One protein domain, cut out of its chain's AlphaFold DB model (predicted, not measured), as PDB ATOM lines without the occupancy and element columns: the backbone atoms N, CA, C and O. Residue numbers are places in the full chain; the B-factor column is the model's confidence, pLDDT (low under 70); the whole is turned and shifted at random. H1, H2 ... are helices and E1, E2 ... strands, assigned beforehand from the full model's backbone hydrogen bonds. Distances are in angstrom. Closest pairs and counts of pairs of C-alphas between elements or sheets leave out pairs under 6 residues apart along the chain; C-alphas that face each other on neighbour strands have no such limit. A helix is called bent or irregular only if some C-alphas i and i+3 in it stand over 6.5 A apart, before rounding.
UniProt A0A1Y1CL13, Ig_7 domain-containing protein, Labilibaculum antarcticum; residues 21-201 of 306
ATOM      1  N   GLN A  21      48.260  -4.036  24.652       90.06
ATOM      2  CA  GLN A  21      47.959  -3.686  26.033       90.06
ATOM      3  C   GLN A  21      47.653  -2.193  26.067       90.06
ATOM      4  O   GLN A  21      48.510  -1.369  25.748       90.06
ATOM      5  N   TYR A  22      46.419  -1.871  26.428       95.44
ATOM      6  CA  TYR A  22      45.903  -0.515  26.478       95.44
ATOM      7  C   TYR A  22      45.628  -0.151  27.933       95.44
ATOM      8  O   TYR A  22      45.084  -0.948  28.698       95.44
ATOM      9  N   THR A  23      46.031   1.041  28.349       96.69
ATOM     10  CA  THR A  23      45.812   1.507  29.720       96.69
ATOM     11  C   THR A  23      45.492   2.984  29.679       96.69
ATOM     12  O   THR A  23      46.276   3.754  29.116       96.69
ATOM     13  N   SER A  24      44.330   3.367  30.203       97.50
ATOM     14  CA  SER A  24      43.975   4.779  30.307       97.50
ATOM     15  C   SER A  24      44.738   5.458  31.441       97.50
ATOM     16  O   SER A  24      45.317   4.804  32.314       97.50
ATOM     17  N   ILE A  25      44.791   6.785  31.382       96.06
ATOM     18  CA  ILE A  25      45.402   7.611  32.421       96.06
ATOM     19  C   ILE A  25      44.502   7.599  33.660       96.06
ATOM     20  O   ILE A  25      43.295   7.783  33.559       96.06
ATOM     21  N   ASP A  26      45.104   7.386  34.826       92.88
ATOM     22  CA  ASP A  26      44.400   7.399  36.109       92.88
ATOM     23  C   ASP A  26      44.027   8.823  36.549       92.88
ATOM     24  O   ASP A  26      44.732   9.782  36.227       92.88
ATOM     25  N   SER A  27      42.929   8.959  37.302       90.25
ATOM     26  CA  SER A  27      42.398  10.248  37.778       90.25
ATOM     27  C   SER A  27      42.191  11.283  36.655       90.25
ATOM     28  O   SER A  27      42.408  12.482  36.844       90.25
ATOM     29  N   TYR A  28      41.809  10.811  35.467       90.25
ATOM     30  CA  TYR A  28      41.586  11.618  34.270       90.25
ATOM     31  C   TYR A  28      40.225  11.287  33.657       90.25
ATOM     32  O   TYR A  28      39.909  10.112  33.482       90.25
ATOM     33  N   SER A  29      39.453  12.314  33.290       93.69
ATOM     34  CA  SER A  29      38.231  12.151  32.495       93.69
ATOM     35  C   SER A  29      38.549  12.394  31.020       93.69
ATOM     36  O   SER A  29      39.047  13.459  30.646       93.69
ATOM     37  N   GLY A  30      38.279  11.401  30.176       92.94
ATOM     38  CA  GLY A  30      38.700  11.392  28.780       92.94
ATOM     39  C   GLY A  30      37.746  10.663  27.845       92.94
ATOM     40  O   GLY A  30      36.766  10.041  28.250       92.94
ATOM     41  N   SER A  31      38.048  10.727  26.549       94.75
ATOM     42  CA  SER A  31      37.321   9.970  25.529       94.75
ATOM     43  C   SER A  31      38.104   8.738  25.094       94.75
ATOM     44  O   SER A  31      39.328   8.793  24.953       94.75
ATOM     45  N   TRP A  32      37.392   7.649  24.793       96.00
ATOM     46  CA  TRP A  32      37.979   6.437  24.221       96.00
ATOM     47  C   TRP A  32      38.761   6.730  22.941       96.00
ATOM     48  O   TRP A  32      39.805   6.128  22.719       96.00
ATOM     49  N   THR A  33      38.260   7.651  22.109       94.38
ATOM     50  CA  THR A  33      38.836   8.005  20.804       94.38
ATOM     51  C   THR A  33      39.857   9.141  20.856       94.38
ATOM     52  O   THR A  33      40.359   9.549  19.806       94.38
ATOM     53  N   ASP A  34      40.183   9.642  22.047       94.19
ATOM     54  CA  ASP A  34      41.279  10.585  22.239       94.19
ATOM     55  C   ASP A  34      42.547   9.839  22.662       94.19
ATOM     56  O   ASP A  34      42.593   9.216  23.722       94.19
ATOM     57  N   SER A  35      43.608   9.940  21.857       94.31
ATOM     58  CA  SER A  35      44.921   9.380  22.194       94.31
ATOM     59  C   SER A  35      45.503   9.938  23.496       94.31
ATOM     60  O   SER A  35      46.287   9.247  24.137       94.31
ATOM     61  N   GLY A  36      45.113  11.155  23.892       94.62
ATOM     62  CA  GLY A  36      45.522  11.777  25.148       94.62
ATOM     63  C   GLY A  36      44.977  11.074  26.390       94.62
ATOM     64  O   GLY A  36      45.550  11.234  27.459       94.62
ATOM     65  N   SER A  37      43.933  10.251  26.257       96.19
ATOM     66  CA  SER A  37      43.361   9.480  27.365       96.19
ATOM     67  C   SER A  37      44.163   8.228  27.733       96.19
ATOM     68  O   SER A  37      43.828   7.555  28.708       96.19
ATOM     69  N   TRP A  38      45.195   7.872  26.959       96.44
ATOM     70  CA  TRP A  38      45.894   6.588  27.055       96.44
ATOM     71  C   TRP A  38      47.385   6.774  27.349       96.44
ATOM     72  O   TRP A  38      48.044   7.628  26.767       96.44
ATOM     73  N   LEU A  39      47.949   5.926  28.217       94.44
ATOM     74  CA  LEU A  39      49.378   5.960  28.570       94.44
ATOM     75  C   LEU A  39      50.303   5.563  27.409       94.44
ATOM     76  O   LEU A  39      51.489   5.896  27.414       94.44
ATOM     77  N   SER A  40      49.789   4.800  26.445       85.69
ATOM     78  CA  SER A  40      50.551   4.289  25.307       85.69
ATOM     79  C   SER A  40      49.810   4.553  23.994       85.69
ATOM     80  O   SER A  40      49.777   5.677  23.502       85.69
ATOM     81  N   SER A  41      49.223   3.516  23.409       90.19
ATOM     82  CA  SER A  41      48.342   3.600  22.255       90.19
ATOM     83  C   SER A  41      46.890   3.548  22.696       90.19
ATOM     84  O   SER A  41      46.552   2.904  23.684       90.19
ATOM     85  N   MET A  42      46.029   4.162  21.900       93.12
ATOM     86  CA  MET A  42      44.586   4.051  22.025       93.12
ATOM     87  C   MET A  42      44.071   2.739  21.401       93.12
ATOM     88  O   MET A  42      44.490   2.405  20.286       93.12
ATOM     89  N   PRO A  43      43.155   2.005  22.057       94.62
ATOM     90  CA  PRO A  43      42.473   0.868  21.457       94.62
ATOM     91  C   PRO A  43      41.484   1.297  20.360       94.62
ATOM     92  O   PRO A  43      40.857   2.354  20.458       94.62
ATOM     93  N   PRO A  44      41.268   0.467  19.324       94.12
ATOM     94  CA  PRO A  44      40.208   0.719  18.351       94.12
ATOM     95  C   PRO A  44      38.821   0.633  19.012       94.12
ATOM     96  O   PRO A  44      38.649  -0.044  20.017       94.12
ATOM     97  N   LEU A  45      37.801   1.263  18.421       90.25
ATOM     98  CA  LEU A  45      36.406   1.084  18.863       90.25
ATOM     99  C   LEU A  45      35.843  -0.283  18.453       90.25
ATOM    100  O   LEU A  45      35.095  -0.917  19.190       90.25
ATOM    101  N   ASN A  46      36.215  -0.748  17.259       92.69
ATOM    102  CA  ASN A  46      35.691  -1.973  16.674       92.69
ATOM    103  C   ASN A  46      36.791  -3.011  16.493       92.69
ATOM    104  O   ASN A  46      37.726  -2.812  15.719       92.69
ATOM    105  N   GLY A  47      36.630  -4.150  17.162       91.56
ATOM    106  CA  GLY A  47      37.519  -5.294  17.017       91.56
ATOM    107  C   GLY A  47      38.785  -5.189  17.859       91.56
ATOM    108  O   GLY A  47      39.862  -5.535  17.376       91.56
ATOM    109  N   VAL A  48      38.667  -4.738  19.111       95.31
ATOM    110  CA  VAL A  48      39.780  -4.782  20.066       95.31
ATOM    111  C   VAL A  48      40.254  -6.228  20.226       95.31
ATOM    112  O   VAL A  48      39.462  -7.145  20.462       95.31
ATOM    113  N   SER A  49      41.560  -6.426  20.072       94.75
ATOM    114  CA  SER A  49      42.248  -7.699  20.286       94.75
ATOM    115  C   SER A  49      43.433  -7.454  21.209       94.75
ATOM    116  O   SER A  49      44.522  -7.091  20.759       94.75
ATOM    117  N   GLY A  50      43.204  -7.599  22.510       93.12
ATOM    118  CA  GLY A  50      44.176  -7.222  23.529       93.12
ATOM    119  C   GLY A  50      43.529  -6.904  24.869       93.12
ATOM    120  O   GLY A  50      42.305  -6.876  24.982       93.12
ATOM    121  N   ASN A  51      44.365  -6.672  25.874       96.00
ATOM    122  CA  ASN A  51      43.904  -6.334  27.214       96.00
ATOM    123  C   ASN A  51      43.815  -4.819  27.355       96.00
ATOM    124  O   ASN A  51      44.755  -4.109  26.999       96.00
ATOM    125  N   THR A  52      42.712  -4.343  27.913       97.44
ATOM    126  CA  THR A  52      42.470  -2.927  28.164       97.44
ATOM    127  C   THR A  52      42.164  -2.733  29.635       97.44
ATOM    128  O   THR A  52      41.279  -3.396  30.166       97.44
ATOM    129  N   SER A  53      42.877  -1.826  30.293       97.56
ATOM    130  CA  SER A  53      42.615  -1.435  31.678       97.56
ATOM    131  C   SER A  53      42.157   0.016  31.732       97.56
ATOM    132  O   SER A  53      42.881   0.900  31.271       97.56
ATOM    133  N   ILE A  54      40.962   0.245  32.273       98.25
ATOM    134  CA  ILE A  54      40.370   1.572  32.432       98.25
ATOM    135  C   ILE A  54      40.591   2.064  33.860       98.25
ATOM    136  O   ILE A  54      40.022   1.512  34.796       98.25
ATOM    137  N   TYR A  55      41.423   3.086  33.993       97.06
ATOM    138  CA  TYR A  55      41.556   3.975  35.144       97.06
ATOM    139  C   TYR A  55      40.961   5.352  34.807       97.06
ATOM    140  O   TYR A  55      40.850   5.686  33.621       97.06
ATOM    141  N   GLY A  56      40.612   6.145  35.823       95.38
ATOM    142  CA  GLY A  56      39.870   7.385  35.612       95.38
ATOM    143  C   GLY A  56      38.493   7.139  34.985       95.38
ATOM    144  O   GLY A  56      37.934   6.046  35.069       95.38
ATOM    145  N   GLU A  57      37.965   8.149  34.302       96.75
ATOM    146  CA  GLU A  57      36.662   8.093  33.644       96.75
ATOM    147  C   GLU A  57      36.835   8.147  32.124       96.75
ATOM    148  O   GLU A  57      37.287   9.147  31.564       96.75
ATOM    149  N   ILE A  58      36.473   7.073  31.424       97.88
ATOM    150  CA  ILE A  58      36.583   7.004  29.965       97.88
ATOM    151  C   ILE A  58      35.206   6.892  29.323       97.88
ATOM    152  O   ILE A  58      34.440   5.975  29.604       97.88
ATOM    153  N   ASN A  59      34.940   7.793  28.379       96.44
ATOM    154  CA  ASN A  59      33.700   7.854  27.618       96.44
ATOM    155  C   ASN A  59      33.908   7.326  26.187       96.44
ATOM    156  O   ASN A  59      34.603   7.939  25.368       96.44
ATOM    157  N   ALA A  60      33.292   6.192  25.852       96.38
ATOM    158  CA  ALA A  60      33.216   5.668  24.492       96.38
ATOM    159  C   ALA A  60      31.941   6.186  23.811       96.38
ATOM    160  O   ALA A  60      30.844   5.717  24.086       96.38
ATOM    161  N   GLY A  61      32.079   7.148  22.893       91.25
ATOM    162  CA  GLY A  61      30.948   7.807  22.217       91.25
ATOM    163  C   GLY A  61      30.194   6.962  21.175       91.25
ATOM    164  O   GLY A  61      29.459   7.522  20.367       91.25
ATOM    165  N   ALA A  62      30.452   5.655  21.104       93.25
ATOM    166  CA  ALA A  62      29.889   4.736  20.118       93.25
ATOM    167  C   ALA A  62      30.009   3.285  20.607       93.25
ATOM    168  O   ALA A  62      30.618   3.021  21.646       93.25
ATOM    169  N   ASN A  63      29.503   2.342  19.805       97.38
ATOM    170  CA  ASN A  63      29.640   0.913  20.068       97.38
ATOM    171  C   ASN A  63      31.106   0.513  20.280       97.38
ATOM    172  O   ASN A  63      31.986   0.857  19.483       97.38
ATOM    173  N   LEU A  64      31.331  -0.283  21.320       98.06
ATOM    174  CA  LEU A  64      32.627  -0.825  21.684       98.06
ATOM    175  C   LEU A  64      32.612  -2.341  21.490       98.06
ATOM    176  O   LEU A  64      31.817  -3.057  22.096       98.06
ATOM    177  N   LYS A  65      33.505  -2.851  20.639       97.75
ATOM    178  CA  LYS A  65      33.540  -4.272  20.281       97.75
ATOM    179  C   LYS A  65      34.906  -4.903  20.516       97.75
ATOM    180  O   LYS A  65      35.889  -4.507  19.889       97.75
ATOM    181  N   TYR A  66      34.931  -5.975  21.301       96.94
ATOM    182  CA  TYR A  66      36.091  -6.834  21.512       96.94
ATOM    183  C   TYR A  66      35.960  -8.138  20.729       96.94
ATOM    184  O   TYR A  66      34.959  -8.850  20.816       96.94
ATOM    185  N   ASN A  67      37.018  -8.487  20.002       94.06
ATOM    186  CA  ASN A  67      37.178  -9.813  19.414       94.06
ATOM    187  C   ASN A  67      37.806 -10.785  20.425       94.06
ATOM    188  O   ASN A  67      37.433 -11.959  20.470       94.06
ATOM    189  N   SER A  68      38.783 -10.305  21.204       94.12
ATOM    190  CA  SER A  68      39.510 -11.103  22.196       94.12
ATOM    191  C   SER A  68      40.264 -10.239  23.212       94.12
ATOM    192  O   SER A  68      40.617  -9.101  22.903       94.12
ATOM    193  N   GLY A  69      40.632 -10.827  24.350       94.69
ATOM    194  CA  GLY A  69      41.392 -10.180  25.427       94.69
ATOM    195  C   GLY A  69      40.513  -9.880  26.637       94.69
ATOM    196  O   GLY A  69      39.422 -10.425  26.751       94.69
ATOM    197  N   THR A  70      40.968  -9.025  27.541       97.19
ATOM    198  CA  THR A  70      40.193  -8.660  28.736       97.19
ATOM    199  C   THR A  70      39.968  -7.158  28.782       97.19
ATOM    200  O   THR A  70      40.930  -6.392  28.728       97.19
ATOM    201  N   LEU A  71      38.711  -6.736  28.909       98.44
ATOM    202  CA  LEU A  71      38.354  -5.386  29.324       98.44
ATOM    203  C   LEU A  71      38.265  -5.370  30.852       98.44
ATOM    204  O   LEU A  71      37.374  -5.981  31.430       98.44
ATOM    205  N   THR A  72      39.202  -4.696  31.506       98.50
ATOM    206  CA  THR A  72      39.209  -4.499  32.956       98.50
ATOM    207  C   THR A  72      38.867  -3.050  33.264       98.50
ATOM    208  O   THR A  72      39.651  -2.159  32.947       98.50
ATOM    209  N   VAL A  73      37.730  -2.803  33.902       98.75
ATOM    210  CA  VAL A  73      37.369  -1.475  34.406       98.75
ATOM    211  C   VAL A  73      37.788  -1.402  35.868       98.75
ATOM    212  O   VAL A  73      37.377  -2.236  36.662       98.75
ATOM    213  N   ARG A  74      38.672  -0.468  36.219       98.31
ATOM    214  CA  ARG A  74      39.153  -0.247  37.594       98.31
ATOM    215  C   ARG A  74      38.562   1.004  38.234       98.31
ATOM    216  O   ARG A  74      38.610   1.118  39.449       98.31
ATOM    217  N   ASP A  75      38.036   1.902  37.415       98.19
ATOM    218  CA  ASP A  75      37.356   3.122  37.828       98.19
ATOM    219  C   ASP A  75      36.074   3.244  36.992       98.19
ATOM    220  O   ASP A  75      35.221   2.371  37.129       98.19
ATOM    221  N   THR A  76      35.947   4.196  36.065       98.44
ATOM    222  CA  THR A  76      34.678   4.437  35.368       98.44
ATOM    223  C   THR A  76      34.793   4.296  33.849       98.44
ATOM    224  O   THR A  76      35.644   4.901  33.198       98.44
ATOM    225  N   LEU A  77      33.903   3.503  33.249       98.62
ATOM    226  CA  LEU A  77      33.724   3.403  31.799       98.62
ATOM    227  C   LEU A  77      32.257   3.643  31.444       98.62
ATOM    228  O   LEU A  77      31.370   2.937  31.918       98.62
ATOM    229  N   VAL A  78      32.016   4.584  30.539       98.31
ATOM    230  CA  VAL A  78      30.695   4.828  29.956       98.31
ATOM    231  C   VAL A  78      30.739   4.520  28.464       98.31
ATOM    232  O   VAL A  78      31.615   4.999  27.743       98.31
ATOM    233  N   VAL A  79      29.786   3.728  27.977       98.06
ATOM    234  CA  VAL A  79      29.634   3.385  26.559       98.06
ATOM    235  C   VAL A  79      28.312   3.952  26.046       98.06
ATOM    236  O   VAL A  79      27.242   3.461  26.389       98.06
ATOM    237  N   TYR A  80      28.378   4.972  25.189       94.69
ATOM    238  CA  TYR A  80      27.236   5.597  24.507       94.69
ATOM    239  C   TYR A  80      26.823   4.788  23.264       94.69
ATOM    240  O   TYR A  80      26.802   5.288  22.138       94.69
ATOM    241  N   GLY A  81      26.575   3.496  23.460       95.69
ATOM    242  CA  GLY A  81      26.243   2.533  22.418       95.69
ATOM    243  C   GLY A  81      26.294   1.110  22.959       95.69
ATOM    244  O   GLY A  81      26.270   0.896  24.168       95.69
ATOM    245  N   ASP A  82      26.403   0.133  22.064       98.38
ATOM    246  CA  ASP A  82      26.456  -1.277  22.454       98.38
ATOM    247  C   ASP A  82      27.859  -1.698  22.904       98.38
ATOM    248  O   ASP A  82      28.863  -1.328  22.286       98.38
ATOM    249  N   LEU A  83      27.929  -2.569  23.910       98.56
ATOM    250  CA  LEU A  83      29.158  -3.265  24.290       98.56
ATOM    251  C   LEU A  83      29.089  -4.725  23.836       98.56
ATOM    252  O   LEU A  83      28.278  -5.517  24.315       98.56
ATOM    253  N   ILE A  84      29.971  -5.102  22.912       97.88
ATOM    254  CA  ILE A  84      29.980  -6.429  22.292       97.88
ATOM    255  C   ILE A  84      31.297  -7.131  22.622       97.88
ATOM    256  O   ILE A  84      32.349  -6.796  22.076       97.88
ATOM    257  N   LEU A  85      31.238  -8.148  23.474       96.69
ATOM    258  CA  LEU A  85      32.372  -8.965  23.889       96.69
ATOM    259  C   LEU A  85      32.265 -10.359  23.260       96.69
ATOM    260  O   LEU A  85      31.413 -11.173  23.620       96.69
ATOM    261  N   GLY A  86      33.129 -10.626  22.277       92.31
ATOM    262  CA  GLY A  86      33.180 -11.901  21.566       92.31
ATOM    263  C   GLY A  86      33.626 -13.093  22.425       92.31
ATOM    264  O   GLY A  86      33.918 -12.985  23.609       92.31
ATOM    265  N   ASN A  87      33.726 -14.267  21.794       89.50
ATOM    266  CA  ASN A  87      33.928 -15.560  22.473       89.50
ATOM    267  C   ASN A  87      35.223 -15.695  23.292       89.50
ATOM    268  O   ASN A  87      35.340 -16.635  24.069       89.50
ATOM    269  N   ASN A  88      36.203 -14.818  23.072       91.62
ATOM    270  CA  ASN A  88      37.483 -14.813  23.784       91.62
ATOM    271  C   ASN A  88      37.723 -13.473  24.493       91.62
ATOM    272  O   ASN A  88      38.878 -13.101  24.710       91.62
ATOM    273  N   ALA A  89      36.656 -12.703  24.718       94.94
ATOM    274  CA  ALA A  89      36.702 -11.400  25.353       94.94
ATOM    275  C   ALA A  89      36.062 -11.481  26.742       94.94
ATOM    276  O   ALA A  89      34.866 -11.744  26.847       94.94
ATOM    277  N   ASP A  90      36.865 -11.263  27.777       96.25
ATOM    278  CA  ASP A  90      36.410 -11.225  29.166       96.25
ATOM    279  C   ASP A  90      36.140  -9.784  29.609       96.25
ATOM    280  O   ASP A  90      36.793  -8.846  29.142       96.25
ATOM    281  N   LEU A  91      35.209  -9.624  30.547       98.19
ATOM    282  CA  LEU A  91      34.959  -8.392  31.284       98.19
ATOM    283  C   LEU A  91      35.288  -8.610  32.757       98.19
ATOM    284  O   LEU A  91      34.836  -9.581  33.357       98.19
ATOM    285  N   VAL A  92      36.044  -7.684  33.331       98.62
ATOM    286  CA  VAL A  92      36.303  -7.622  34.770       98.62
ATOM    287  C   VAL A  92      35.968  -6.218  35.252       98.62
ATOM    288  O   VAL A  92      36.564  -5.253  34.769       98.62
ATOM    289  N   LEU A  93      35.041  -6.099  36.194       98.62
ATOM    290  CA  LEU A  93      34.806  -4.866  36.940       98.62
ATOM    291  C   LEU A  93      35.530  -4.973  38.275       98.62
ATOM    292  O   LEU A  93      35.289  -5.895  39.044       98.62
ATOM    293  N   GLY A  94      36.458  -4.055  38.512       98.38
ATOM    294  CA  GLY A  94      37.209  -3.970  39.751       98.38
ATOM    295  C   GLY A  94      36.356  -3.484  40.919       98.38
ATOM    296  O   GLY A  94      35.245  -2.986  40.737       98.38
ATOM    297  N   SER A  95      36.898  -3.601  42.129       97.25
ATOM    298  CA  SER A  95      36.204  -3.129  43.328       97.25
ATOM    299  C   SER A  95      35.862  -1.637  43.234       97.25
ATOM    300  O   SER A  95      36.748  -0.812  43.015       97.25
ATOM    301  N   GLY A  96      34.578  -1.302  43.386       96.12
ATOM    302  CA  GLY A  96      34.074   0.074  43.280       96.12
ATOM    303  C   GLY A  96      34.018   0.647  41.859       96.12
ATOM    304  O   GLY A  96      33.649   1.808  41.705       96.12
ATOM    305  N   ALA A  97      34.394  -0.124  40.832       98.31
ATOM    306  CA  ALA A  97      34.380   0.337  39.448       98.31
ATOM    307  C   ALA A  97      32.948   0.529  38.934       98.31
ATOM    308  O   ALA A  97      32.044  -0.209  39.312       98.31
ATOM    309  N   VAL A  98      32.748   1.465  38.012       98.69
ATOM    310  CA  VAL A  98      31.452   1.755  37.395       98.69
ATOM    311  C   VAL A  98      31.534   1.498  35.894       98.69
ATOM    312  O   VAL A  98      32.335   2.101  35.183       98.69
ATOM    313  N   LEU A  99      30.674   0.618  35.385       98.81
ATOM    314  CA  LEU A  99      30.443   0.447  33.954       98.81
ATOM    315  C   LEU A  99      28.990   0.782  33.625       98.81
ATOM    316  O   LEU A  99      28.082   0.089  34.077       98.81
ATOM    317  N   ILE A 100      28.782   1.800  32.793       98.62
ATOM    318  CA  ILE A 100      27.464   2.169  32.262       98.62
ATOM    319  C   ILE A 100      27.465   1.948  30.751       98.62
ATOM    320  O   ILE A 100      28.315   2.476  30.036       98.62
ATOM    321  N   VAL A 101      26.497   1.190  30.244       98.62
ATOM    322  CA  VAL A 101      26.293   0.965  28.810       98.62
ATOM    323  C   VAL A 101      24.921   1.508  28.423       98.62
ATOM    324  O   VAL A 101      23.896   0.924  28.765       98.62
ATOM    325  N   LEU A 102      24.890   2.621  27.686       96.00
ATOM    326  CA  LEU A 102      23.671   3.262  27.170       96.00
ATOM    327  C   LEU A 102      23.192   2.618  25.855       96.00
ATOM    328  O   LEU A 102      22.824   3.291  24.893       96.00
ATOM    329  N   GLY A 103      23.232   1.295  25.822       96.81
ATOM    330  CA  GLY A 103      22.867   0.436  24.706       96.81
ATOM    331  C   GLY A 103      22.740  -0.999  25.202       96.81
ATOM    332  O   GLY A 103      22.611  -1.234  26.407       96.81
ATOM    333  N   SER A 104      22.789  -1.965  24.289       98.50
ATOM    334  CA  SER A 104      22.727  -3.379  24.659       98.50
ATOM    335  C   SER A 104      24.122  -3.958  24.896       98.50
ATOM    336  O   SER A 104      25.114  -3.574  24.272       98.50
ATOM    337  N   VAL A 105      24.199  -4.944  25.784       98.62
ATOM    338  CA  VAL A 105      25.413  -5.712  26.049       98.62
ATOM    339  C   VAL A 105      25.258  -7.115  25.478       98.62
ATOM    340  O   VAL A 105      24.276  -7.806  25.727       98.62
ATOM    341  N   SER A 106      26.264  -7.576  24.738       96.25
ATOM    342  CA  SER A 106      26.373  -8.969  24.300       96.25
ATOM    343  C   SER A 106      27.706  -9.553  24.740       96.25
ATOM    344  O   SER A 106      28.748  -9.108  24.262       96.25
ATOM    345  N   VAL A 107      27.692 -10.570  25.605       93.81
ATOM    346  CA  VAL A 107      28.910 -11.224  26.109       93.81
ATOM    347  C   VAL A 107      28.902 -12.708  25.794       93.81
ATOM    348  O   VAL A 107      27.931 -13.412  26.056       93.81
ATOM    349  N   ALA A 108      29.998 -13.218  25.242       90.62
ATOM    350  CA  ALA A 108      30.124 -14.638  24.925       90.62
ATOM    351  C   ALA A 108      31.132 -15.407  25.798       90.62
ATOM    352  O   ALA A 108      31.262 -16.624  25.637       90.62
ATOM    353  N   ASN A 109      31.822 -14.725  26.716       92.31
ATOM    354  CA  ASN A 109      32.784 -15.323  27.643       92.31
ATOM    355  C   ASN A 109      32.501 -14.876  29.091       92.31
ATOM    356  O   ASN A 109      31.336 -14.858  29.492       92.31
ATOM    357  N   LYS A 110      33.527 -14.581  29.894       93.25
ATOM    358  CA  LYS A 110      33.370 -14.338  31.330       93.25
ATOM    359  C   LYS A 110      33.092 -12.872  31.633       93.25
ATOM    360  O   LYS A 110      33.733 -11.990  31.066       93.25
ATOM    361  N   VAL A 111      32.189 -12.642  32.574       96.38
ATOM    362  CA  VAL A 111      32.008 -11.376  33.280       96.38
ATOM    363  C   VAL A 111      32.237 -11.640  34.759       96.38
ATOM    364  O   VAL A 111      31.597 -12.526  35.324       96.38
ATOM    365  N   ASP A 112      33.147 -10.885  35.360       97.69
ATOM    366  CA  ASP A 112      33.474 -10.969  36.779       97.69
ATOM    367  C   ASP A 112      33.377  -9.581  37.413       97.69
ATOM    368  O   ASP A 112      33.934  -8.618  36.880       97.69
ATOM    369  N   ILE A 113      32.632  -9.469  38.509       98.25
ATOM    370  CA  ILE A 113      32.413  -8.216  39.233       98.25
ATOM    371  C   ILE A 113      33.000  -8.355  40.638       98.25
ATOM    372  O   ILE A 113      32.460  -9.055  41.492       98.25
ATOM    373  N   GLU A 114      34.110  -7.671  40.890       97.94
ATOM    374  CA  GLU A 114      34.695  -7.566  42.223       97.94
ATOM    375  C   GLU A 114      33.790  -6.718  43.146       97.94
ATOM    376  O   GLU A 114      32.922  -5.959  42.706       97.94
ATOM    377  N   ALA A 115      34.007  -6.814  44.459       94.56
ATOM    378  CA  ALA A 115      33.122  -6.204  45.450       94.56
ATOM    379  C   ALA A 115      32.909  -4.690  45.244       94.56
ATOM    380  O   ALA A 115      33.854  -3.901  45.277       94.56
ATOM    381  N   GLY A 116      31.651  -4.272  45.101       91.44
ATOM    382  CA  GLY A 116      31.241  -2.880  44.919       91.44
ATOM    383  C   GLY A 116      31.318  -2.395  43.475       91.44
ATOM    384  O   GLY A 116      31.072  -1.219  43.240       91.44
ATOM    385  N   GLY A 117      31.691  -3.254  42.522       97.62
ATOM    386  CA  GLY A 117      31.614  -2.926  41.105       97.62
ATOM    387  C   GLY A 117      30.156  -2.787  40.655       97.62
ATOM    388  O   GLY A 117      29.359  -3.704  40.844       97.62
ATOM    389  N   THR A 118      29.810  -1.652  40.052       98.38
ATOM    390  CA  THR A 118      28.480  -1.356  39.513       98.38
ATOM    391  C   THR A 118      28.444  -1.581  38.001       98.38
ATOM    392  O   THR A 118      29.272  -1.038  37.266       98.38
ATOM    393  N   PHE A 119      27.458  -2.336  37.515       98.62
ATOM    394  CA  PHE A 119      27.234  -2.586  36.092       98.62
ATOM    395  C   PHE A 119      25.808  -2.211  35.679       98.62
ATOM    396  O   PHE A 119      24.851  -2.886  36.048       98.62
ATOM    397  N   ILE A 120      25.659  -1.155  34.885       98.62
ATOM    398  CA  ILE A 120      24.360  -0.675  34.404       98.62
ATOM    399  C   ILE A 120      24.271  -0.875  32.890       98.62
ATOM    400  O   ILE A 120      25.164  -0.464  32.145       98.62
ATOM    401  N   VAL A 121      23.179  -1.484  32.432       98.50
ATOM    402  CA  VAL A 121      22.884  -1.735  31.017       98.50
ATOM    403  C   VAL A 121      21.510  -1.166  30.681       98.50
ATOM    404  O   VAL A 121      20.501  -1.702  31.118       98.50
ATOM    405  N   GLN A 122      21.462  -0.104  29.876       96.50
ATOM    406  CA  GLN A 122      20.202   0.538  29.475       96.50
ATOM    407  C   GLN A 122      19.344  -0.362  28.575       96.50
ATOM    408  O   GLN A 122      18.119  -0.336  28.656       96.50
ATOM    409  N   GLY A 123      19.982  -1.130  27.691       96.69
ATOM    410  CA  GLY A 123      19.322  -2.031  26.752       96.69
ATOM    411  C   GLY A 123      19.251  -3.479  27.234       96.69
ATOM    412  O   GLY A 123      19.183  -3.773  28.427       96.69
ATOM    413  N   ASP A 124      19.273  -4.399  26.272       97.50
ATOM    414  CA  ASP A 124      19.257  -5.838  26.539       97.50
ATOM    415  C   ASP A 124      20.625  -6.327  27.033       97.50
ATOM    416  O   ASP A 124      21.669  -5.906  26.529       97.50
ATOM    417  N   LEU A 125      20.622  -7.292  27.953       96.50
ATOM    418  CA  LEU A 125      21.812  -8.025  28.381       96.50
ATOM    419  C   LEU A 125      21.742  -9.462  27.854       96.50
ATOM    420  O   LEU A 125      20.961 -10.289  28.324       96.50
ATOM    421  N   ALA A 126      22.579  -9.776  26.868       93.62
ATOM    422  CA  ALA A 126      22.590 -11.070  26.202       93.62
ATOM    423  C   ALA A 126      23.892 -11.835  26.444       93.62
ATOM    424  O   ALA A 126      24.982 -11.397  26.071       93.62
ATOM    425  N   PHE A 127      23.769 -13.045  26.980       90.62
ATOM    426  CA  PHE A 127      24.868 -13.995  27.056       90.62
ATOM    427  C   PHE A 127      24.795 -14.965  25.873       90.62
ATOM    428  O   PHE A 127      23.852 -15.739  25.730       90.62
ATOM    429  N   LEU A 128      25.804 -14.919  25.001       86.31
ATOM    430  CA  LEU A 128      25.847 -15.634  23.715       86.31
ATOM    431  C   LEU A 128      26.854 -16.798  23.701       86.31
ATOM    432  O   LEU A 128      27.052 -17.457  22.678       86.31
ATOM    433  N   GLY A 129      27.527 -17.041  24.827       73.75
ATOM    434  CA  GLY A 129      28.602 -18.019  24.938       73.75
ATOM    435  C   GLY A 129      28.129 -19.463  24.787       73.75
ATOM    436  O   GLY A 129      27.065 -19.852  25.266       73.75
ATOM    437  N   SER A 130      28.956 -20.306  24.159       68.31
ATOM    438  CA  SER A 130      28.712 -21.753  24.137       68.31
ATOM    439  C   SER A 130      28.746 -22.356  25.549       68.31
ATOM    440  O   SER A 130      29.266 -21.761  26.497       68.31
ATOM    441  N   SER A 131      28.242 -23.583  25.687       58.47
ATOM    442  CA  SER A 131      27.909 -24.212  26.966       58.47
ATOM    443  C   SER A 131      29.067 -24.491  27.949       58.47
ATOM    444  O   SER A 131      28.856 -25.194  28.936       58.47
ATOM    445  N   LYS A 132      30.283 -23.974  27.744       61.97
ATOM    446  CA  LYS A 132      31.433 -24.207  28.639       61.97
ATOM    447  C   LYS A 132      32.263 -22.974  28.991       61.97
ATOM    448  O   LYS A 132      33.114 -23.093  29.865       61.97
ATOM    449  N   ASN A 133      32.033 -21.832  28.346       67.75
ATOM    450  CA  ASN A 133      33.005 -20.734  28.393       67.75
ATOM    451  C   ASN A 133      32.450 -19.451  29.034       67.75
ATOM    452  O   ASN A 133      33.222 -18.705  29.623       67.75
ATOM    453  N   GLY A 134      31.131 -19.231  29.002       83.44
ATOM    454  CA  GLY A 134      30.511 -18.056  29.621       83.44
ATOM    455  C   GLY A 134      30.220 -18.213  31.117       83.44
ATOM    456  O   GLY A 134      29.771 -19.283  31.556       83.44
ATOM    457  N   SER A 135      30.451 -17.133  31.865       90.56
ATOM    458  CA  SER A 135      30.034 -16.972  33.261       90.56
ATOM    459  C   SER A 135      29.677 -15.521  33.571       90.56
ATOM    460  O   SER A 135      30.179 -14.616  32.907       90.56
ATOM    461  N   PHE A 136      28.850 -15.311  34.593       93.75
ATOM    462  CA  PHE A 136      28.577 -13.996  35.164       93.75
ATOM    463  C   PHE A 136      28.568 -14.076  36.687       93.75
ATOM    464  O   PHE A 136      27.607 -14.570  37.283       93.75
ATOM    465  N   THR A 137      29.670 -13.650  37.295       95.31
ATOM    466  CA  THR A 137      29.944 -13.774  38.729       95.31
ATOM    467  C   THR A 137      30.117 -12.412  39.383       95.31
ATOM    468  O   THR A 137      30.471 -11.434  38.726       95.31
ATOM    469  N   SER A 138      29.842 -12.367  40.684       96.12
ATOM    470  CA  SER A 138      30.022 -11.197  41.535       96.12
ATOM    471  C   SER A 138      30.534 -11.642  42.903       96.12
ATOM    472  O   SER A 138      30.085 -12.665  43.423       96.12
ATOM    473  N   ASP A 139      31.438 -10.862  43.491       96.31
ATOM    474  CA  ASP A 139      31.897 -11.015  44.879       96.31
ATOM    475  C   ASP A 139      30.880 -10.473  45.905       96.31
ATOM    476  O   ASP A 139      31.075 -10.601  47.117       96.31
ATOM    477  N   GLN A 140      29.807  -9.832  45.435       92.00
ATOM    478  CA  GLN A 140      28.711  -9.304  46.246       92.00
ATOM    479  C   GLN A 140      27.368  -9.930  45.883       92.00
ATOM    480  O   GLN A 140      27.105 -10.202  44.711       92.00
ATOM    481  N   ASP A 141      26.534 -10.086  46.910       89.38
ATOM    482  CA  ASP A 141      25.166 -10.589  46.845       89.38
ATOM    483  C   ASP A 141      24.263  -9.719  47.757       89.38
ATOM    484  O   ASP A 141      24.509  -9.671  48.972       89.38
ATOM    485  N   PRO A 142      23.286  -8.968  47.208       90.62
ATOM    486  CA  PRO A 142      23.013  -8.831  45.778       90.62
ATOM    487  C   PRO A 142      24.123  -8.051  45.048       90.62
ATOM    488  O   PRO A 142      24.744  -7.138  45.602       90.62
ATOM    489  N   ALA A 143      24.367  -8.396  43.787       93.75
ATOM    490  CA  ALA A 143      25.294  -7.704  42.909       93.75
ATOM    491  C   ALA A 143      24.727  -6.338  42.492       93.75
ATOM    492  O   ALA A 143      23.518  -6.156  42.334       93.75
ATOM    493  N   GLN A 144      25.605  -5.359  42.261       95.31
ATOM    494  CA  GLN A 144      25.211  -4.027  41.789       95.31
ATOM    495  C   GLN A 144      25.041  -4.015  40.267       95.31
ATOM    496  O   GLN A 144      25.758  -3.321  39.547       95.31
ATOM    497  N   VAL A 145      24.112  -4.830  39.772       96.44
ATOM    498  CA  VAL A 145      23.829  -4.993  38.343       96.44
ATOM    499  C   VAL A 145      22.401  -4.566  38.051       96.44
ATOM    500  O   VAL A 145      21.478  -5.077  38.678       96.44
ATOM    501  N   TYR A 146      22.229  -3.670  37.079       96.81
ATOM    502  CA  TYR A 146      20.934  -3.090  36.724       96.81
ATOM    503  C   TYR A 146      20.716  -3.148  35.211       96.81
ATOM    504  O   TYR A 146      21.585  -2.720  34.447       96.81
ATOM    505  N   VAL A 147      19.576  -3.682  34.769       96.56
ATOM    506  CA  VAL A 147      19.273  -3.898  33.342       96.56
ATOM    507  C   VAL A 147      17.931  -3.265  32.972       96.56
ATOM    508  O   VAL A 147      16.928  -3.524  33.623       96.56
ATOM    509  N   GLY A 148      17.897  -2.443  31.922       95.00
ATOM    510  CA  GLY A 148      16.673  -1.787  31.440       95.00
ATOM    511  C   GLY A 148      15.892  -2.597  30.407       95.00
ATOM    512  O   GLY A 148      14.689  -2.409  30.239       95.00
ATOM    513  N   GLY A 149      16.571  -3.497  29.693       94.19
ATOM    514  CA  GLY A 149      15.976  -4.376  28.694       94.19
ATOM    515  C   GLY A 149      15.785  -5.814  29.168       94.19
ATOM    516  O   GLY A 149      15.710  -6.134  30.352       94.19
ATOM    517  N   SER A 150      15.706  -6.719  28.198       93.19
ATOM    518  CA  SER A 150      15.593  -8.149  28.450       93.19
ATOM    519  C   SER A 150      16.943  -8.774  28.800       93.19
ATOM    520  O   SER A 150      17.982  -8.446  28.221       93.19
ATOM    521  N   VAL A 151      16.923  -9.738  29.721       91.62
ATOM    522  CA  VAL A 151      18.075 -10.596  30.012       91.62
ATOM    523  C   VAL A 151      17.902 -11.920  29.274       91.62
ATOM    524  O   VAL A 151      16.886 -12.600  29.429       91.62
ATOM    525  N   SER A 152      18.892 -12.308  28.471       89.25
ATOM    526  CA  SER A 152      18.866 -13.567  27.721       89.25
ATOM    527  C   SER A 152      20.108 -14.420  27.964       89.25
ATOM    528  O   SER A 152      21.240 -13.936  28.018       89.25
ATOM    529  N   LEU A 153      19.879 -15.725  28.106       86.31
ATOM    530  CA  LEU A 153      20.905 -16.732  28.358       86.31
ATOM    531  C   LEU A 153      21.110 -17.627  27.132       86.31
ATOM    532  O   LEU A 153      20.174 -17.820  26.344       86.31
ATOM    533  N   PRO A 154      22.286 -18.271  26.998       80.81
ATOM    534  CA  PRO A 154      22.480 -19.295  25.986       80.81
ATOM    535  C   PRO A 154      21.494 -20.448  26.194       80.81
ATOM    536  O   PRO A 154      21.206 -20.854  27.321       80.81
ATOM    537  N   SER A 155      21.001 -21.031  25.103       73.31
ATOM    538  CA  SER A 155      20.030 -22.122  25.171       73.31
ATOM    539  C   SER A 155      20.564 -23.348  25.931       73.31
ATOM    540  O   SER A 155      21.716 -23.762  25.779       73.31
ATOM    541  N   GLY A 156      19.700 -23.952  26.756       68.25
ATOM    542  CA  GLY A 156      20.021 -25.162  27.523       68.25
ATOM    543  C   GLY A 156      20.955 -24.936  28.715       68.25
ATOM    544  O   GLY A 156      21.586 -25.889  29.174       68.25
ATOM    545  N   LYS A 157      21.072 -23.692  29.199       67.62
ATOM    546  CA  LYS A 157      21.860 -23.347  30.381       67.62
ATOM    547  C   LYS A 157      20.997 -23.073  31.598       67.62
ATOM    548  O   LYS A 157      20.031 -22.327  31.523       67.62
ATOM    549  N   ASP A 158      21.415 -23.670  32.707       66.75
ATOM    550  CA  ASP A 158      20.945 -23.300  34.032       66.75
ATOM    551  C   ASP A 158      21.631 -21.978  34.448       66.75
ATOM    552  O   ASP A 158      22.872 -21.941  34.469       66.75
ATOM    553  N   PRO A 159      20.874 -20.895  34.725       67.00
ATOM    554  CA  PRO A 159      21.433 -19.639  35.224       67.00
ATOM    555  C   PRO A 159      22.253 -19.826  36.503       67.00
ATOM    556  O   PRO A 159      23.313 -19.223  36.628       67.00
ATOM    557  N   PHE A 160      21.852 -20.713  37.413       67.06
ATOM    558  CA  PHE A 160      22.328 -20.682  38.799       67.06
ATOM    559  C   PHE A 160      23.767 -21.187  38.995       67.06
ATOM    560  O   PHE A 160      24.406 -20.872  39.991       67.06
ATOM    561  N   THR A 161      24.325 -21.957  38.053       79.38
ATOM    562  CA  THR A 161      25.712 -22.465  38.187       79.38
ATOM    563  C   THR A 161      26.754 -21.556  37.539       79.38
ATOM    564  O   THR A 161      27.860 -21.413  38.054       79.38
ATOM    565  N   ASN A 162      26.433 -20.974  36.382       86.69
ATOM    566  CA  ASN A 162      27.395 -20.193  35.596       86.69
ATOM    567  C   ASN A 162      27.104 -18.693  35.626       86.69
ATOM    568  O   ASN A 162      28.016 -17.908  35.391       86.69
ATOM    569  N   TYR A 163      25.861 -18.303  35.888       89.75
ATOM    570  CA  TYR A 163      25.396 -16.920  35.888       89.75
ATOM    571  C   TYR A 163      24.674 -16.600  37.210       89.75
ATOM    572  O   TYR A 163      23.532 -16.143  37.162       89.75
ATOM    573  N   PRO A 164      25.289 -16.856  38.386       90.88
ATOM    574  CA  PRO A 164      24.647 -16.636  39.687       90.88
ATOM    575  C   PRO A 164      24.163 -15.195  39.895       90.88
ATOM    576  O   PRO A 164      23.201 -14.980  40.620       90.88
ATOM    577  N   VAL A 165      24.765 -14.208  39.219       92.44
ATOM    578  CA  VAL A 165      24.282 -12.813  39.233       92.44
ATOM    579  C   VAL A 165      22.853 -12.685  38.695       92.44
ATOM    580  O   VAL A 165      22.115 -11.802  39.108       92.44
ATOM    581  N   LEU A 166      22.432 -13.573  37.791       89.88
ATOM    582  CA  LEU A 166      21.092 -13.561  37.199       89.88
ATOM    583  C   LEU A 166      20.068 -14.370  38.007       89.88
ATOM    584  O   LEU A 166      18.963 -14.624  37.523       89.88
ATOM    585  N   GLU A 167      20.421 -14.799  39.219       88.06
ATOM    586  CA  GLU A 167      19.483 -15.429  40.139       88.06
ATOM    587  C   GLU A 167      18.421 -14.419  40.581       88.06
ATOM    588  O   GLU A 167      18.721 -13.409  41.211       88.06
ATOM    589  N   CYS A 168      17.167 -14.676  40.210       82.69
ATOM    590  CA  CYS A 168      16.020 -13.889  40.642       82.69
ATOM    591  C   CYS A 168      14.768 -14.764  40.596       82.69
ATOM    592  O   CYS A 168      14.284 -15.132  39.524       82.69
ATOM    593  N   ASN A 169      14.276 -15.150  41.774       66.12
ATOM    594  CA  ASN A 169      13.155 -16.082  41.891       66.12
ATOM    595  C   ASN A 169      11.795 -15.372  41.773       66.12
ATOM    596  O   ASN A 169      10.914 -15.903  41.104       66.12
ATOM    597  N   THR A 170      11.643 -14.175  42.360       61.62
ATOM    598  CA  THR A 170      10.543 -13.200  42.168       61.62
ATOM    599  C   THR A 170      10.826 -11.948  43.019       61.62
ATOM    600  O   THR A 170      11.107 -12.122  44.203       61.62
ATOM    601  N   GLY A 171      10.640 -10.726  42.501       60.41
ATOM    602  CA  GLY A 171      10.588  -9.490  43.310       60.41
ATOM    603  C   GLY A 171      11.509  -8.357  42.833       60.41
ATOM    604  O   GLY A 171      12.103  -8.459  41.767       60.41
ATOM    605  N   ASP A 172      11.550  -7.269  43.610       62.97
ATOM    606  CA  ASP A 172      12.401  -6.073  43.423       62.97
ATOM    607  C   ASP A 172      13.800  -6.318  44.019       62.97
ATOM    608  O   ASP A 172      13.910  -6.936  45.082       62.97
ATOM    609  N   HIS A 173      14.862  -5.848  43.356       75.81
ATOM    610  CA  HIS A 173      16.274  -6.028  43.748       75.81
ATOM    611  C   HIS A 173      16.584  -5.699  45.210       75.81
ATOM    612  O   HIS A 173      17.452  -6.303  45.832       75.81
ATOM    613  N   THR A 174      15.882  -4.724  45.775       65.81
ATOM    614  CA  THR A 174      16.163  -4.176  47.101       65.81
ATOM    615  C   THR A 174      15.446  -4.907  48.233       65.81
ATOM    616  O   THR A 174      15.858  -4.786  49.387       65.81
ATOM    617  N   ASN A 175      14.403  -5.681  47.914       64.50
ATOM    618  CA  ASN A 175      13.508  -6.314  48.889       64.50
ATOM    619  C   ASN A 175      13.153  -7.774  48.547       64.50
ATOM    620  O   ASN A 175      12.163  -8.308  49.055       64.50
ATOM    621  N   SER A 176      13.931  -8.424  47.683       70.12
ATOM    622  CA  SER A 176      13.731  -9.816  47.275       70.12
ATOM    623  C   SER A 176      15.045 -10.590  47.223       70.12
ATOM    624  O   SER A 176      16.117 -10.022  47.403       70.12
ATOM    625  N   ASP A 177      14.957 -11.890  46.941       78.19
ATOM    626  CA  ASP A 177      16.111 -12.770  46.725       78.19
ATOM    627  C   ASP A 177      16.687 -12.626  45.292       78.19
ATOM    628  O   ASP A 177      17.142 -13.607  44.702       78.19
ATOM    629  N   CYS A 178      16.580 -11.442  44.674       88.69
ATOM    630  CA  CYS A 178      17.109 -11.165  43.336       88.69
ATOM    631  C   CYS A 178      18.509 -10.550  43.420       88.69
ATOM    632  O   CYS A 178      18.715  -9.516  44.047       88.69
ATOM    633  N   ASN A 179      19.469 -11.178  42.745       91.69
ATOM    634  CA  ASN A 179      20.884 -10.806  42.763       91.69
ATOM    635  C   ASN A 179      21.219  -9.678  41.756       91.69
ATOM    636  O   ASN A 179      22.263  -9.042  41.849       91.69
ATOM    637  N   TYR A 180      20.310  -9.375  40.826       93.00
ATOM    638  CA  TYR A 180      20.362  -8.210  39.935       93.00
ATOM    639  C   TYR A 180      19.007  -7.492  39.918       93.00
ATOM    640  O   TYR A 180      17.993  -8.079  40.305       93.00
ATOM    641  N   GLY A 181      19.002  -6.233  39.485       92.69
ATOM    642  CA  GLY A 181      17.821  -5.377  39.434       92.69
ATOM    643  C   GLY A 181      17.523  -4.802  38.058       92.69
ATOM    644  O   GLY A 181      18.267  -5.001  37.091       92.69
ATOM    645  N   TYR A 182      16.429  -4.054  37.992       92.75
ATOM    646  CA  TYR A 182      16.074  -3.223  36.849       92.75
ATOM    647  C   TYR A 182      16.494  -1.771  37.084       92.75
ATOM    648  O   TYR A 182      16.921  -1.394  38.172       92.75
ATOM    649  N   ILE A 183      16.420  -0.936  36.051       92.75
ATOM    650  CA  ILE A 183      16.865   0.465  36.144       92.75
ATOM    651  C   ILE A 183      16.005   1.276  37.106       92.75
ATOM    652  O   ILE A 183      16.507   2.201  37.735       92.75
ATOM    653  N   GLU A 184      14.742   0.899  37.275       90.31
ATOM    654  CA  GLU A 184      13.851   1.477  38.276       90.31
ATOM    655  C   GLU A 184      14.392   1.282  39.705       90.31
ATOM    656  O   GLU A 184      14.202   2.147  40.554       90.31
ATOM    657  N   ASP A 185      15.154   0.211  39.955       92.00
ATOM    658  CA  ASP A 185      15.754  -0.080  41.265       92.00
ATOM    659  C   ASP A 185      16.981   0.807  41.581       92.00
ATOM    660  O   ASP A 185      17.583   0.692  42.659       92.00
ATOM    661  N   LEU A 186      17.373   1.697  40.655       92.25
ATOM    662  CA  LEU A 186      18.373   2.736  40.903       92.25
ATOM    663  C   LEU A 186      17.827   3.887  41.756       92.25
ATOM    664  O   LEU A 186      18.637   4.614  42.327       92.25
ATOM    665  N   GLU A 187      16.505   4.049  41.876       90.19
ATOM    666  CA  GLU A 187      15.903   5.134  42.660       90.19
ATOM    667  C   GLU A 187      16.400   5.110  44.120       90.19
ATOM    668  O   GLU A 187      16.356   4.095  44.824       90.19
ATOM    669  N   GLY A 188      16.930   6.241  44.583       87.81
ATOM    670  CA  GLY A 188      17.507   6.416  45.913       87.81
ATOM    671  C   GLY A 188      18.891   5.786  46.111       87.81
ATOM    672  O   GLY A 188      19.406   5.803  47.235       87.81
ATOM    673  N   LYS A 189      19.520   5.218  45.073       90.50
ATOM    674  CA  LYS A 189      20.903   4.715  45.139       90.50
ATOM    675  C   LYS A 189      21.899   5.854  44.923       90.50
ATOM    676  O   LYS A 189      21.667   6.771  44.150       90.50
ATOM    677  N   ASN A 190      23.089   5.736  45.513       92.19
ATOM    678  CA  ASN A 190      24.157   6.735  45.341       92.19
ATOM    679  C   ASN A 190      24.580   6.944  43.875       92.19
ATOM    680  O   ASN A 190      25.093   8.004  43.538       92.19
ATOM    681  N   ILE A 191      24.408   5.928  43.023       94.38
ATOM    682  CA  ILE A 191      24.770   5.993  41.603       94.38
ATOM    683  C   ILE A 191      23.685   6.665  40.744       94.38
ATOM    684  O   ILE A 191      23.954   6.989  39.593       94.38
ATOM    685  N   GLU A 192      22.479   6.885  41.277       92.69
ATOM    686  CA  GLU A 192      21.335   7.415  40.527       92.69
ATOM    687  C   GLU A 192      21.646   8.770  39.889       92.69
ATOM    688  O   GLU A 192      21.469   8.936  38.685       92.69
ATOM    689  N   GLU A 193      22.161   9.717  40.675       90.12
ATOM    690  CA  GLU A 193      22.457  11.074  40.203       90.12
ATOM    691  C   GLU A 193      23.466  11.053  39.048       90.12
ATOM    692  O   GLU A 193      23.230  11.656  37.999       90.12
ATOM    693  N   TYR A 194      24.544  10.279  39.196       92.94
ATOM    694  CA  TYR A 194      25.557  10.125  38.151       92.94
ATOM    695  C   TYR A 194      25.006   9.410  36.910       92.94
ATOM    696  O   TYR A 194      25.282   9.813  35.781       92.94
ATOM    697  N   TYR A 195      24.191   8.368  37.094       93.81
ATOM    698  CA  TYR A 195      23.546   7.669  35.987       93.81
ATOM    699  C   TYR A 195      22.639   8.602  35.173       93.81
ATOM    700  O   TYR A 195      22.698   8.591  33.941       93.81
ATOM    701  N   GLN A 196      21.851   9.448  35.843       89.56
ATOM    702  CA  GLN A 196      21.002  10.440  35.181       89.56
ATOM    703  C   GLN A 196      21.827  11.496  34.438       89.56
ATOM    704  O   GLN A 196      21.497  11.840  33.302       89.56
ATOM    705  N   GLU A 197      22.937  11.966  35.016       88.62
ATOM    706  CA  GLU A 197      23.865  12.870  34.327       88.62
ATOM    707  C   GLU A 197      24.471  12.217  33.075       88.62
ATOM    708  O   GLU A 197      24.554  12.843  32.020       88.62
ATOM    709  N   VAL A 198      24.842  10.939  33.134       90.50
ATOM    710  CA  VAL A 198      25.373  10.206  31.978       90.50
ATOM    711  C   VAL A 198      24.309  10.008  30.892       90.50
ATOM    712  O   VAL A 198      24.585  10.247  29.711       90.50
ATOM    713  N   LEU A 199      23.095   9.598  31.275       89.44
ATOM    714  CA  LEU A 199      21.979   9.325  30.364       89.44
ATOM    715  C   LEU A 199      21.498  10.592  29.647       89.44
ATOM    716  O   LEU A 199      21.228  10.570  28.442       89.44
ATOM    717  N   CYS A 200      21.397  11.692  30.391       84.38
ATOM    718  CA  CYS A 200      20.826  12.950  29.927       84.38
ATOM    719  C   CYS A 200      21.891  13.992  29.546       84.38
ATOM    720  O   CYS A 200      21.549  15.035  28.985       84.38
ATOM    721  N   GLY A 201      23.177  13.733  29.784       77.56
ATOM    722  CA  GLY A 201      24.239  14.742  29.760       77.56
ATOM    723  C   GLY A 201      24.127  15.734  30.926       77.56
ATOM    724  O   GLY A 201      23.194  15.672  31.726       77.56
TER     725      GLY A 201
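What this domain is: This is residues 21 to 201 of the 306 residues of the protein "Ig_7 domain-containing protein" of Labilibaculum antarcticum (UniProt A0A1Y1CL13). The chain is wound in stacked turns as a solenoid: one wall is the parallel sheet E2 E4 E6 E8 E11 E14, and the bent strands E3, E5 and E7 with the shorter E1, E9, E10, E12 and E13 wrap round the rest. After the last turn the chain makes a long loop, residues 163 to 182, then folds back with H2 and H3 over the outside of that wall. The printed part has 181 residues, with fourteen named strands followed by three named helices; under half of the residues are in named elements, and the class is mostly strand. It is compact, with a radius of gyration of the C-alphas of 15.3 A and spans of 46 by 38 by 24 A.

Where its parts are: E1, residues 21 to 23, begins at C-alpha 21 (47.959, -3.686, 26.033). E2 is residues 29 to 31. E3, residues 46 to 54, is 16.8 A long and bends by 96 degrees at residue 50. E4 is residues 57 to 60. E5, residues 64 to 73, is 13.6 A long and bends by 128 degrees at residue 68. E6 is residues 76 to 79. E7, residues 83 to 93, is 13.9 A long and bends by 130 degrees at residue 87. E8 is 98 to 101, E9 105 to 107, E10 110 to 113, E11 118 to 121, E12 125 to 127, E13 135 to 138 and E14 144 to 147. H1 is residues 159 to 162 and H2 183 to 186. H3, residues 192 to 200, is 12.0 A long and ends at C-alpha 200 (20.826, 12.950, 29.927).

How they stand to each other: The sheet E2 E4 E6 E8 E11 E14 and the branched sheet E1 E3 E5 E7 E9 E10 E12 E13 form a sandwich, two sheets face to face; the parts of them that face each other are 9.7 A apart, centre to centre. In the first, E6 and E8 are parallel, with N 77 and O 98 2.9 A apart. In the branched sheet E5 lies on one side of E7, with N 71 and O 90 at 2.9 A; E9, with N 85 and O 106 at 2.8 A, and E10, with N 91 and O 110 at 2.8 A, lie on the other side. H2 only just lies over E14, with 3 C-alphas over it; their closest C-alphas, Ile 183 and Tyr 146, are 5.4 A apart. H3 only grazes the sheet E2 E4 E6 E8 E11 E14, with its residues 195 to 199. H1 only grazes the branched sheet; the closest C-alphas of H1 and E13, Asn 162 and Ser 135, are 4.8 A apart. In H3 every O i to N i+4 pair is within hydrogen-bond range; H1 and H2 are too short for such a pair.

The domain as a whole: The C-alphas farthest apart, Ser 40 and Thr 170, are 46.8 A apart. The printed part has no cut. The links E2 to E3, E14 to H1 and H1 to H2 are long. Mean pLDDT of the printed part is 91.0; residues 130 to 133, 156 to 160, 169 to 172 and 174 to 175 are under 70.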